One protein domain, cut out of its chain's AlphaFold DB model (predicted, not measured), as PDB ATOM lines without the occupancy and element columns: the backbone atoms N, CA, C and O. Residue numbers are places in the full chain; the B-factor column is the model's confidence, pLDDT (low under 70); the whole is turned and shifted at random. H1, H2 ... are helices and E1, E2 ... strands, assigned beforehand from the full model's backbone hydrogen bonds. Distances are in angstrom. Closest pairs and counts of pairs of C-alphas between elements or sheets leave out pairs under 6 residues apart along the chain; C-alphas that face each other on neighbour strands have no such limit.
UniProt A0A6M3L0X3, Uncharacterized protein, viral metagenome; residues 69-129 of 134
ATOM      1  N   LEU A  69     233.765 179.506 290.668       65.44
ATOM      2  CA  LEU A  69     234.882 180.296 290.146       65.44
ATOM      3  C   LEU A  69     234.525 181.001 288.836       65.44
ATOM      4  O   LEU A  69     235.006 182.100 288.579       65.44
ATOM      5  N   GLU A  70     233.681 180.378 288.013       66.25
ATOM      6  CA  GLU A  70     233.330 180.905 286.696       66.25
ATOM      7  C   GLU A  70     231.929 180.434 286.285       66.25
ATOM      8  O   GLU A  70     231.586 179.259 286.440       66.25
ATOM      9  N   GLU A  71     231.104 181.346 285.767       67.00
ATOM     10  CA  GLU A  71     229.777 181.036 285.228       67.00
ATOM     11  C   GLU A  71     229.805 181.177 283.706       67.00
ATOM     12  O   GLU A  71     230.116 182.241 283.174       67.00
ATOM     13  N   HIS A  72     229.455 180.103 283.001       71.31
ATOM     14  CA  HIS A  72     229.447 180.039 281.544       71.31
ATOM     15  C   HIS A  72     228.084 179.637 281.013       71.31
ATOM     16  O   HIS A  72     227.409 178.778 281.571       71.31
ATOM     17  N   LYS A  73     227.670 180.235 279.897       74.50
ATOM     18  CA  LYS A  73     226.403 179.902 279.236       74.50
ATOM     19  C   LYS A  73     226.693 179.116 277.968       74.50
ATOM     20  O   LYS A  73     227.315 179.639 277.046       74.50
ATOM     21  N   ALA A  74     226.233 177.870 277.928       77.19
ATOM     22  CA  ALA A  74     226.323 177.017 276.751       77.19
ATOM     23  C   ALA A  74     224.937 176.854 276.121       77.19
ATOM     24  O   ALA A  74     223.965 176.535 276.809       77.19
ATOM     25  N   THR A  75     224.846 177.051 274.804       78.25
ATOM     26  CA  THR A  75     223.595 176.897 274.049       78.25
ATOM     27  C   THR A  75     223.731 175.751 273.054       78.25
ATOM     28  O   THR A  75     224.614 175.765 272.199       78.25
ATOM     29  N   TYR A  76     222.837 174.766 273.145       81.81
ATOM     30  CA  TYR A  76     222.841 173.574 272.293       81.81
ATOM     31  C   TYR A  76     221.418 173.215 271.828       81.81
ATOM     32  O   TYR A  76     220.441 173.644 272.446       81.81
ATOM     33  N   PRO A  77     221.252 172.495 270.704       85.88
ATOM     34  CA  PRO A  77     219.936 172.066 270.226       85.88
ATOM     35  C   PRO A  77     219.220 171.204 271.274       85.88
ATOM     36  O   PRO A  77     219.840 170.332 271.876       85.88
ATOM     37  N   SER A  78     217.917 171.427 271.478       85.25
ATOM     38  CA  SER A  78     217.176 170.776 272.576       85.25
ATOM     39  C   SER A  78     217.183 169.251 272.489       85.25
ATOM     40  O   SER A  78     217.242 168.575 273.509       85.25
ATOM     41  N   ASP A  79     217.151 168.726 271.263       89.69
ATOM     42  CA  ASP A  79     217.046 167.301 270.972       89.69
ATOM     43  C   ASP A  79     217.899 166.928 269.759       89.69
ATOM     44  O   ASP A  79     218.198 167.760 268.895       89.69
ATOM     45  N   TRP A  80     218.197 165.635 269.621       88.94
ATOM     46  CA  TRP A  80     218.934 165.095 268.473       88.94
ATOM     47  C   TRP A  80     218.298 165.489 267.128       88.94
ATOM     48  O   TRP A  80     219.003 165.786 266.164       88.94
ATOM     49  N   TRP A  81     216.963 165.558 267.061       90.12
ATOM     50  CA  TRP A  81     216.246 165.952 265.847       90.12
ATOM     51  C   TRP A  81     216.461 167.428 265.500       90.12
ATOM     52  O   TRP A  81     216.523 167.799 264.329       90.12
ATOM     53  N   GLN A  82     216.599 168.288 266.512       88.56
ATOM     54  CA  GLN A  82     216.927 169.700 266.319       88.56
ATOM     55  C   GLN A  82     218.358 169.852 265.792       88.56
ATOM     56  O   GLN A  82     218.560 170.581 264.825       88.56
ATOM     57  N   ALA A  83     219.307 169.080 266.331       88.06
ATOM     58  CA  ALA A  83     220.682 169.035 265.834       88.06
ATOM     59  C   ALA A  83     220.762 168.529 264.381       88.06
ATOM     60  O   ALA A  83     221.523 169.053 263.567       88.06
ATOM     61  N   LEU A  84     219.950 167.525 264.028       91.00
ATOM     62  CA  LEU A  84     219.876 167.021 262.658       91.00
ATOM     63  C   LEU A  84     219.327 168.086 261.702       91.00
ATOM     64  O   LEU A  84     219.905 168.301 260.636       91.00
ATOM     65  N   LYS A  85     218.244 168.772 262.090       90.00
ATOM     66  CA  LYS A  85     217.690 169.885 261.311       90.00
ATOM     67  C   LYS A  85     218.739 170.964 261.086       90.00
ATOM     68  O   LYS A  85     218.964 171.349 259.949       90.00
ATOM     69  N   GLU A  86     219.426 171.385 262.139       88.75
ATOM     70  CA  GLU A  86     220.469 172.405 262.050       88.75
ATOM     71  C   GLU A  86     221.597 172.027 261.077       88.75
ATOM     72  O   GLU A  86     222.067 172.871 260.317       88.75
ATOM     73  N   ARG A  87     222.004 170.752 261.059       90.44
ATOM     74  CA  ARG A  87     223.142 170.286 260.255       90.44
ATOM     75  C   ARG A  87     222.800 169.989 258.795       90.44
ATOM     76  O   ARG A  87     223.664 170.151 257.937       90.44
ATOM     77  N   TRP A  88     221.585 169.521 258.516       90.50
ATOM     78  CA  TRP A  88     221.238 168.959 257.206       90.50
ATOM     79  C   TRP A  88     220.140 169.714 256.463       90.50
ATOM     80  O   TRP A  88     219.974 169.496 255.263       90.50
ATOM     81  N   PHE A  89     219.370 170.583 257.126       90.19
ATOM     82  CA  PHE A  89     218.278 171.265 256.439       90.19
ATOM     83  C   PHE A  89     218.800 172.467 255.647       90.19
ATOM     84  O   PHE A  89     219.604 173.258 256.146       90.19
ATOM     85  N   PRO A  90     218.312 172.665 254.412       91.62
ATOM     86  CA  PRO A  90     218.625 173.862 253.651       91.62
ATOM     87  C   PRO A  90     218.033 175.105 254.331       91.62
ATOM     88  O   PRO A  90     216.998 175.046 255.001       91.62
ATOM     89  N   LYS A  91     218.656 176.270 254.110       88.56
ATOM     90  CA  LYS A  91     218.299 177.536 254.784       88.56
ATOM     91  C   LYS A  91     216.813 177.906 254.661       88.56
ATOM     92  O   LYS A  91     216.234 178.452 255.598       88.56
ATOM     93  N   TRP A  92     216.181 177.591 253.527       89.69
ATOM     94  CA  TRP A  92     214.753 177.853 253.309       89.69
ATOM     95  C   TRP A  92     213.856 177.034 254.247       89.69
ATOM     96  O   TRP A  92     212.837 177.536 254.719       89.69
ATOM     97  N   ALA A  93     214.252 175.804 254.576       89.19
ATOM     98  CA  ALA A  93     213.507 174.940 255.481       89.19
ATOM     99  C   ALA A  93     213.703 175.376 256.938       89.19
ATOM    100  O   ALA A  93     212.745 175.377 257.703       89.19
ATOM    101  N   LEU A  94     214.902 175.841 257.303       90.31
ATOM    102  CA  LEU A  94     215.176 176.397 258.634       90.31
ATOM    103  C   LEU A  94     214.376 177.681 258.914       90.31
ATOM    104  O   LEU A  94     213.936 177.893 260.039       90.31
ATOM    105  N   ARG A  95     214.113 178.506 257.888       88.31
ATOM    106  CA  ARG A  95     213.207 179.667 258.000       88.31
ATOM    107  C   ARG A  95     211.764 179.260 258.307       88.31
ATOM    108  O   ARG A  95     211.077 179.958 259.046       88.31
ATOM    109  N   ARG A  96     211.297 178.151 257.729       91.12
ATOM    110  CA  ARG A  96     209.932 177.637 257.938       91.12
ATOM    111  C   ARG A  96     209.804 176.862 259.252       91.12
ATOM    112  O   ARG A  96     208.758 176.928 259.892       91.12
ATOM    113  N   TRP A  97     210.860 176.154 259.644       88.00
ATOM    114  CA  TRP A  97     210.925 175.314 260.837       88.00
ATOM    115  C   TRP A  97     212.174 175.652 261.660       88.00
ATOM    116  O   TRP A  97     213.195 174.970 261.525       88.00
ATOM    117  N   PRO A  98     212.099 176.683 262.521       88.12
ATOM    118  CA  PRO A  98     213.241 177.111 263.317       88.12
ATOM    119  C   PRO A  98     213.697 176.018 264.291       88.12
ATOM    120  O   PRO A  98     212.891 175.255 264.843       88.12
ATOM    121  N   VAL A  99     215.013 175.954 264.497       89.81
ATOM    122  CA  VAL A  99     215.658 175.039 265.442       89.81
ATOM    123  C   VAL A  99     215.438 175.561 266.856       89.81
ATOM    124  O   VAL A  99     215.600 176.750 267.128       89.81
ATOM    125  N   ARG A 100     215.035 174.671 267.764       89.38
ATOM    126  CA  ARG A 100     214.897 175.004 269.187       89.38
ATOM    127  C   ARG A 100     216.218 174.732 269.896       89.38
ATOM    128  O   ARG A 100     216.731 173.616 269.815       89.38
ATOM    129  N   HIS A 101     216.720 175.736 270.606       87.12
ATOM    130  CA  HIS A 101     217.914 175.623 271.434       87.12
ATOM    131  C   HIS A 101     217.555 175.687 272.916       87.12
ATOM    132  O   HIS A 101     216.649 176.420 273.319       87.12
ATOM    133  N   THR A 102     218.308 174.944 273.714       82.81
ATOM    134  CA  THR A 102     218.295 174.987 275.172       82.81
ATOM    135  C   THR A 102     219.579 175.669 275.631       82.81
ATOM    136  O   THR A 102     220.660 175.389 275.110       82.81
ATOM    137  N   THR A 103     219.461 176.591 276.587       83.00
ATOM    138  CA  THR A 103     220.616 177.247 277.212       83.00
ATOM    139  C   THR A 103     220.801 176.678 278.607       83.00
ATOM    140  O   THR A 103     219.842 176.624 279.374       83.00
ATOM    141  N   VAL A 104     222.021 176.256 278.920       80.12
ATOM    142  CA  VAL A 104     222.400 175.751 280.240       80.12
ATOM    143  C   VAL A 104     223.521 176.609 280.799       80.12
ATOM    144  O   VAL A 104     224.479 176.944 280.100       80.12
ATOM    145  N   GLU A 105     223.375 176.970 282.069       75.56
ATOM    146  CA  GLU A 105     224.395 177.672 282.836       75.56
ATOM    147  C   GLU A 105     225.329 176.634 283.467       75.56
ATOM    148  O   GLU A 105     224.931 175.838 284.316       75.56
ATOM    149  N   LEU A 106     226.570 176.609 282.997       74.88
ATOM    150  CA  LEU A 106     227.652 175.788 283.508       74.88
ATOM    151  C   LEU A 106     228.402 176.592 284.564       74.88
ATOM    152  O   LEU A 106     228.877 177.693 284.302       74.88
ATOM    153  N   LYS A 107     228.515 176.036 285.766       68.44
ATOM    154  CA  LYS A 107     229.238 176.651 286.878       68.44
ATOM    155  C   LYS A 107     230.522 175.864 287.113       68.44
ATOM    156  O   LYS A 107     230.450 174.698 287.502       68.44
ATOM    157  N   ALA A 108     231.684 176.471 286.872       65.81
ATOM    158  CA  ALA A 108     232.959 175.905 287.303       65.81
ATOM    159  C   ALA A 108     233.020 175.984 288.825       65.81
ATOM    160  O   ALA A 108     233.193 177.056 289.404       65.81
ATOM    161  N   GLN A 109     232.848 174.842 289.477       66.62
ATOM    162  CA  GLN A 109     233.067 174.715 290.911       66.62
ATOM    163  C   GLN A 109     234.565 174.552 291.185       66.62
ATOM    164  O   GLN A 109     235.276 173.914 290.404       66.62
ATOM    165  N   ALA A 110     235.035 175.054 292.328       60.78
ATOM    166  CA  ALA A 110     236.435 174.933 292.749       60.78
ATOM    167  C   ALA A 110     236.932 173.483 292.928       60.78
ATOM    168  O   ALA A 110     238.131 173.260 293.074       60.78
ATOM    169  N   LEU A 111     236.028 172.495 292.866       60.91
ATOM    170  CA  LEU A 111     236.336 171.063 292.768       60.91
ATOM    171  C   LEU A 111     237.285 170.715 291.621       60.91
ATOM    172  O   LEU A 111     238.063 169.770 291.736       60.91
ATOM    173  N   TYR A 112     237.210 171.457 290.518       65.19
ATOM    174  CA  TYR A 112     237.963 171.150 289.310       65.19
ATOM    175  C   TYR A 112     238.826 172.348 288.899       65.19
ATOM    176  O   TYR A 112     238.528 173.010 287.908       65.19
ATOM    177  N   PRO A 113     239.919 172.634 289.633       64.00
ATOM    178  CA  PRO A 113     240.749 173.817 289.394       64.00
ATOM    179  C   PRO A 113     241.463 173.791 288.034       64.00
ATOM    180  O   PRO A 113     241.838 174.835 287.515       64.00
ATOM    181  N   SER A 114     241.645 172.609 287.439       71.88
ATOM    182  CA  SER A 114     242.208 172.446 286.094       71.88
ATOM    183  C   SER A 114     241.161 172.502 284.977       71.88
ATOM    184  O   SER A 114     241.518 172.368 283.805       71.88
ATOM    185  N   LEU A 115     239.871 172.633 285.306       68.94
ATOM    186  CA  LEU A 115     238.810 172.729 284.312       68.94
ATOM    187  C   LEU A 115     238.784 174.155 283.764       68.94
ATOM    188  O   LEU A 115     238.173 175.051 284.336       68.94
ATOM    189  N   VAL A 116     239.467 174.363 282.645       68.25
ATOM    190  CA  VAL A 116     239.397 175.628 281.915       68.25
ATOM    191  C   VAL A 116     238.053 175.671 281.202       68.25
ATOM    192  O   VAL A 116     237.835 174.911 280.253       68.25
ATOM    193  N   LEU A 117     237.143 176.534 281.655       68.38
ATOM    194  CA  LEU A 117     235.935 176.795 280.891       68.38
ATOM    195  C   LEU A 117     236.282 177.688 279.690       68.38
ATOM    196  O   LEU A 117     237.081 178.623 279.802       68.38
ATOM    197  N   PRO A 118     235.745 177.379 278.503       66.44
ATOM    198  CA  PRO A 118     235.986 178.195 277.327       66.44
ATOM    199  C   PRO A 118     235.395 179.591 277.542       66.44
ATOM    200  O   PRO A 118     234.208 179.730 277.797       66.44
ATOM    201  N   LYS A 119     236.237 180.627 277.425       61.88
ATOM    202  CA  LYS A 119     235.891 182.026 277.747       61.88
ATOM    203  C   LYS A 119     234.774 182.622 276.894       61.88
ATOM    204  O   LYS A 119     234.146 183.599 277.292       61.88
ATOM    205  N   GLU A 120     234.564 182.082 275.704       64.19
ATOM    206  CA  GLU A 120     233.516 182.550 274.812       64.19
ATOM    207  C   GLU A 120     232.246 181.744 275.073       64.19
ATOM    208  O   GLU A 120     232.325 180.512 275.117       64.19
ATOM    209  N   PRO A 121     231.068 182.391 275.197       59.31
ATOM    210  CA  PRO A 121     229.820 181.655 275.177       59.31
ATOM    211  C   PRO A 121     229.810 180.873 273.871       59.31
ATOM    212  O   PRO A 121     229.746 181.458 272.786       59.31
ATOM    213  N   HIS A 122     229.921 179.549 273.971       55.50
ATOM    214  CA  HIS A 122     229.770 178.663 272.832       55.50
ATOM    215  C   HIS A 122     228.302 178.695 272.426       55.50
ATOM    216  O   HIS A 122     227.499 177.815 272.733       55.50
ATOM    217  N   VAL A 123     227.947 179.761 271.720       52.56
ATOM    218  CA  VAL A 123     226.860 179.731 270.775       52.56
ATOM    219  C   VAL A 123     227.394 178.812 269.692       52.56
ATOM    220  O   VAL A 123     228.318 179.185 268.966       52.56
ATOM    221  N   PHE A 124     226.853 177.599 269.588       51.88
ATOM    222  CA  PHE A 124     226.929 176.858 268.334       51.88
ATOM    223  C   PHE A 124     226.163 177.689 267.304       51.88
ATOM    224  O   PHE A 124     224.990 177.479 267.024       51.88
ATOM    225  N   ARG A 125     226.810 178.750 266.823       47.88
ATOM    226  CA  ARG A 125     226.292 179.640 265.810       47.88
ATOM    227  C   ARG A 125     226.502 178.876 264.522       47.88
ATOM    228  O   ARG A 125     227.538 179.012 263.876       47.88
ATOM    229  N   SER A 126     225.534 178.041 264.157       53.16
ATOM    230  CA  SER A 126     225.342 177.719 262.751       53.16
ATOM    231  C   SER A 126     225.320 179.063 262.023       53.16
ATOM    232  O   SER A 126     224.479 179.925 262.274       53.16
ATOM    233  N   MET A 127     226.374 179.310 261.248       39.50
ATOM    234  CA  MET A 127     226.692 180.583 260.616       39.50
ATOM    235  C   MET A 127     225.650 180.892 259.536       39.50
ATOM    236  O   MET A 127     225.885 180.771 258.338       39.50
ATOM    237  N   LEU A 128     224.455 181.278 259.962       50.06
ATOM    238  CA  LEU A 128     223.480 181.969 259.148       50.06
ATOM    239  C   LEU A 128     223.794 183.454 259.297       50.06
ATOM    240  O   LEU A 128     223.200 184.159 260.109       50.06
ATOM    241  N   MET A 129     224.769 183.919 258.508       37.72
ATOM    242  CA  MET A 129     224.736 185.302 258.044       37.72
ATOM    243  C   MET A 129     223.352 185.514 257.425       37.72
ATOM    244  O   MET A 129     223.020 184.926 256.392       37.72
TER     245      MET A 129
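AT A GLANCE: This is residues 69 to 129 of the 134 residues of an uncharacterized protein of viral metagenome (UniProt A0A6M3L0X3). A long, slender ribbon of two antiparallel strands, E1 and E2, has two short helices, H1 and H2, at one end; from its other end residues 110 to 129, with no named element, fold back along it. The printed part has 61 residues, in the order E1, H1, H2, E2, class mixed. It is loose, radius of gyration of the C-alphas 14.7 A, spanning 45 by 22 by 14 A, only just elongated.

IN THESE COORDINATES: Find C-alpha 69 at (234.882, 180.296, 290.146); E1 runs from there 26.2 A to residue 77. E2, residues 101 to 109, returns 24.7 A to (233.067, 174.715, 290.911). Between them look for H1, residues 80 to 88, 12.1 A, and H2, residues 91 to 96, 8.9 A.

HOW THE PARTS SIT: E1 and E2 are antiparallel at 158 degrees; look at N 72 and O 106, 2.8 A apart. The closest C-alphas of E1 and H1, Pro 77 and Ala 83, are 5.4 A apart. H1 and H2 are close but not clearly touching, C-alphas 86 and 94 being closest at 7.5 A, at a steep tilt of 43 degrees, opposite ways. In H1 and H2 every O i to N i+4 pair is within hydrogen-bond range. E1 and H2 are apart.

THE WHOLE: The farthest C-alphas, Trp 92 and Leu 111, are 45.5 A apart. The printed part has no cut, and its three links are tight. Expect pLDDT under 70 at residues 69 to 71, 107 to 113 and 115 to 129.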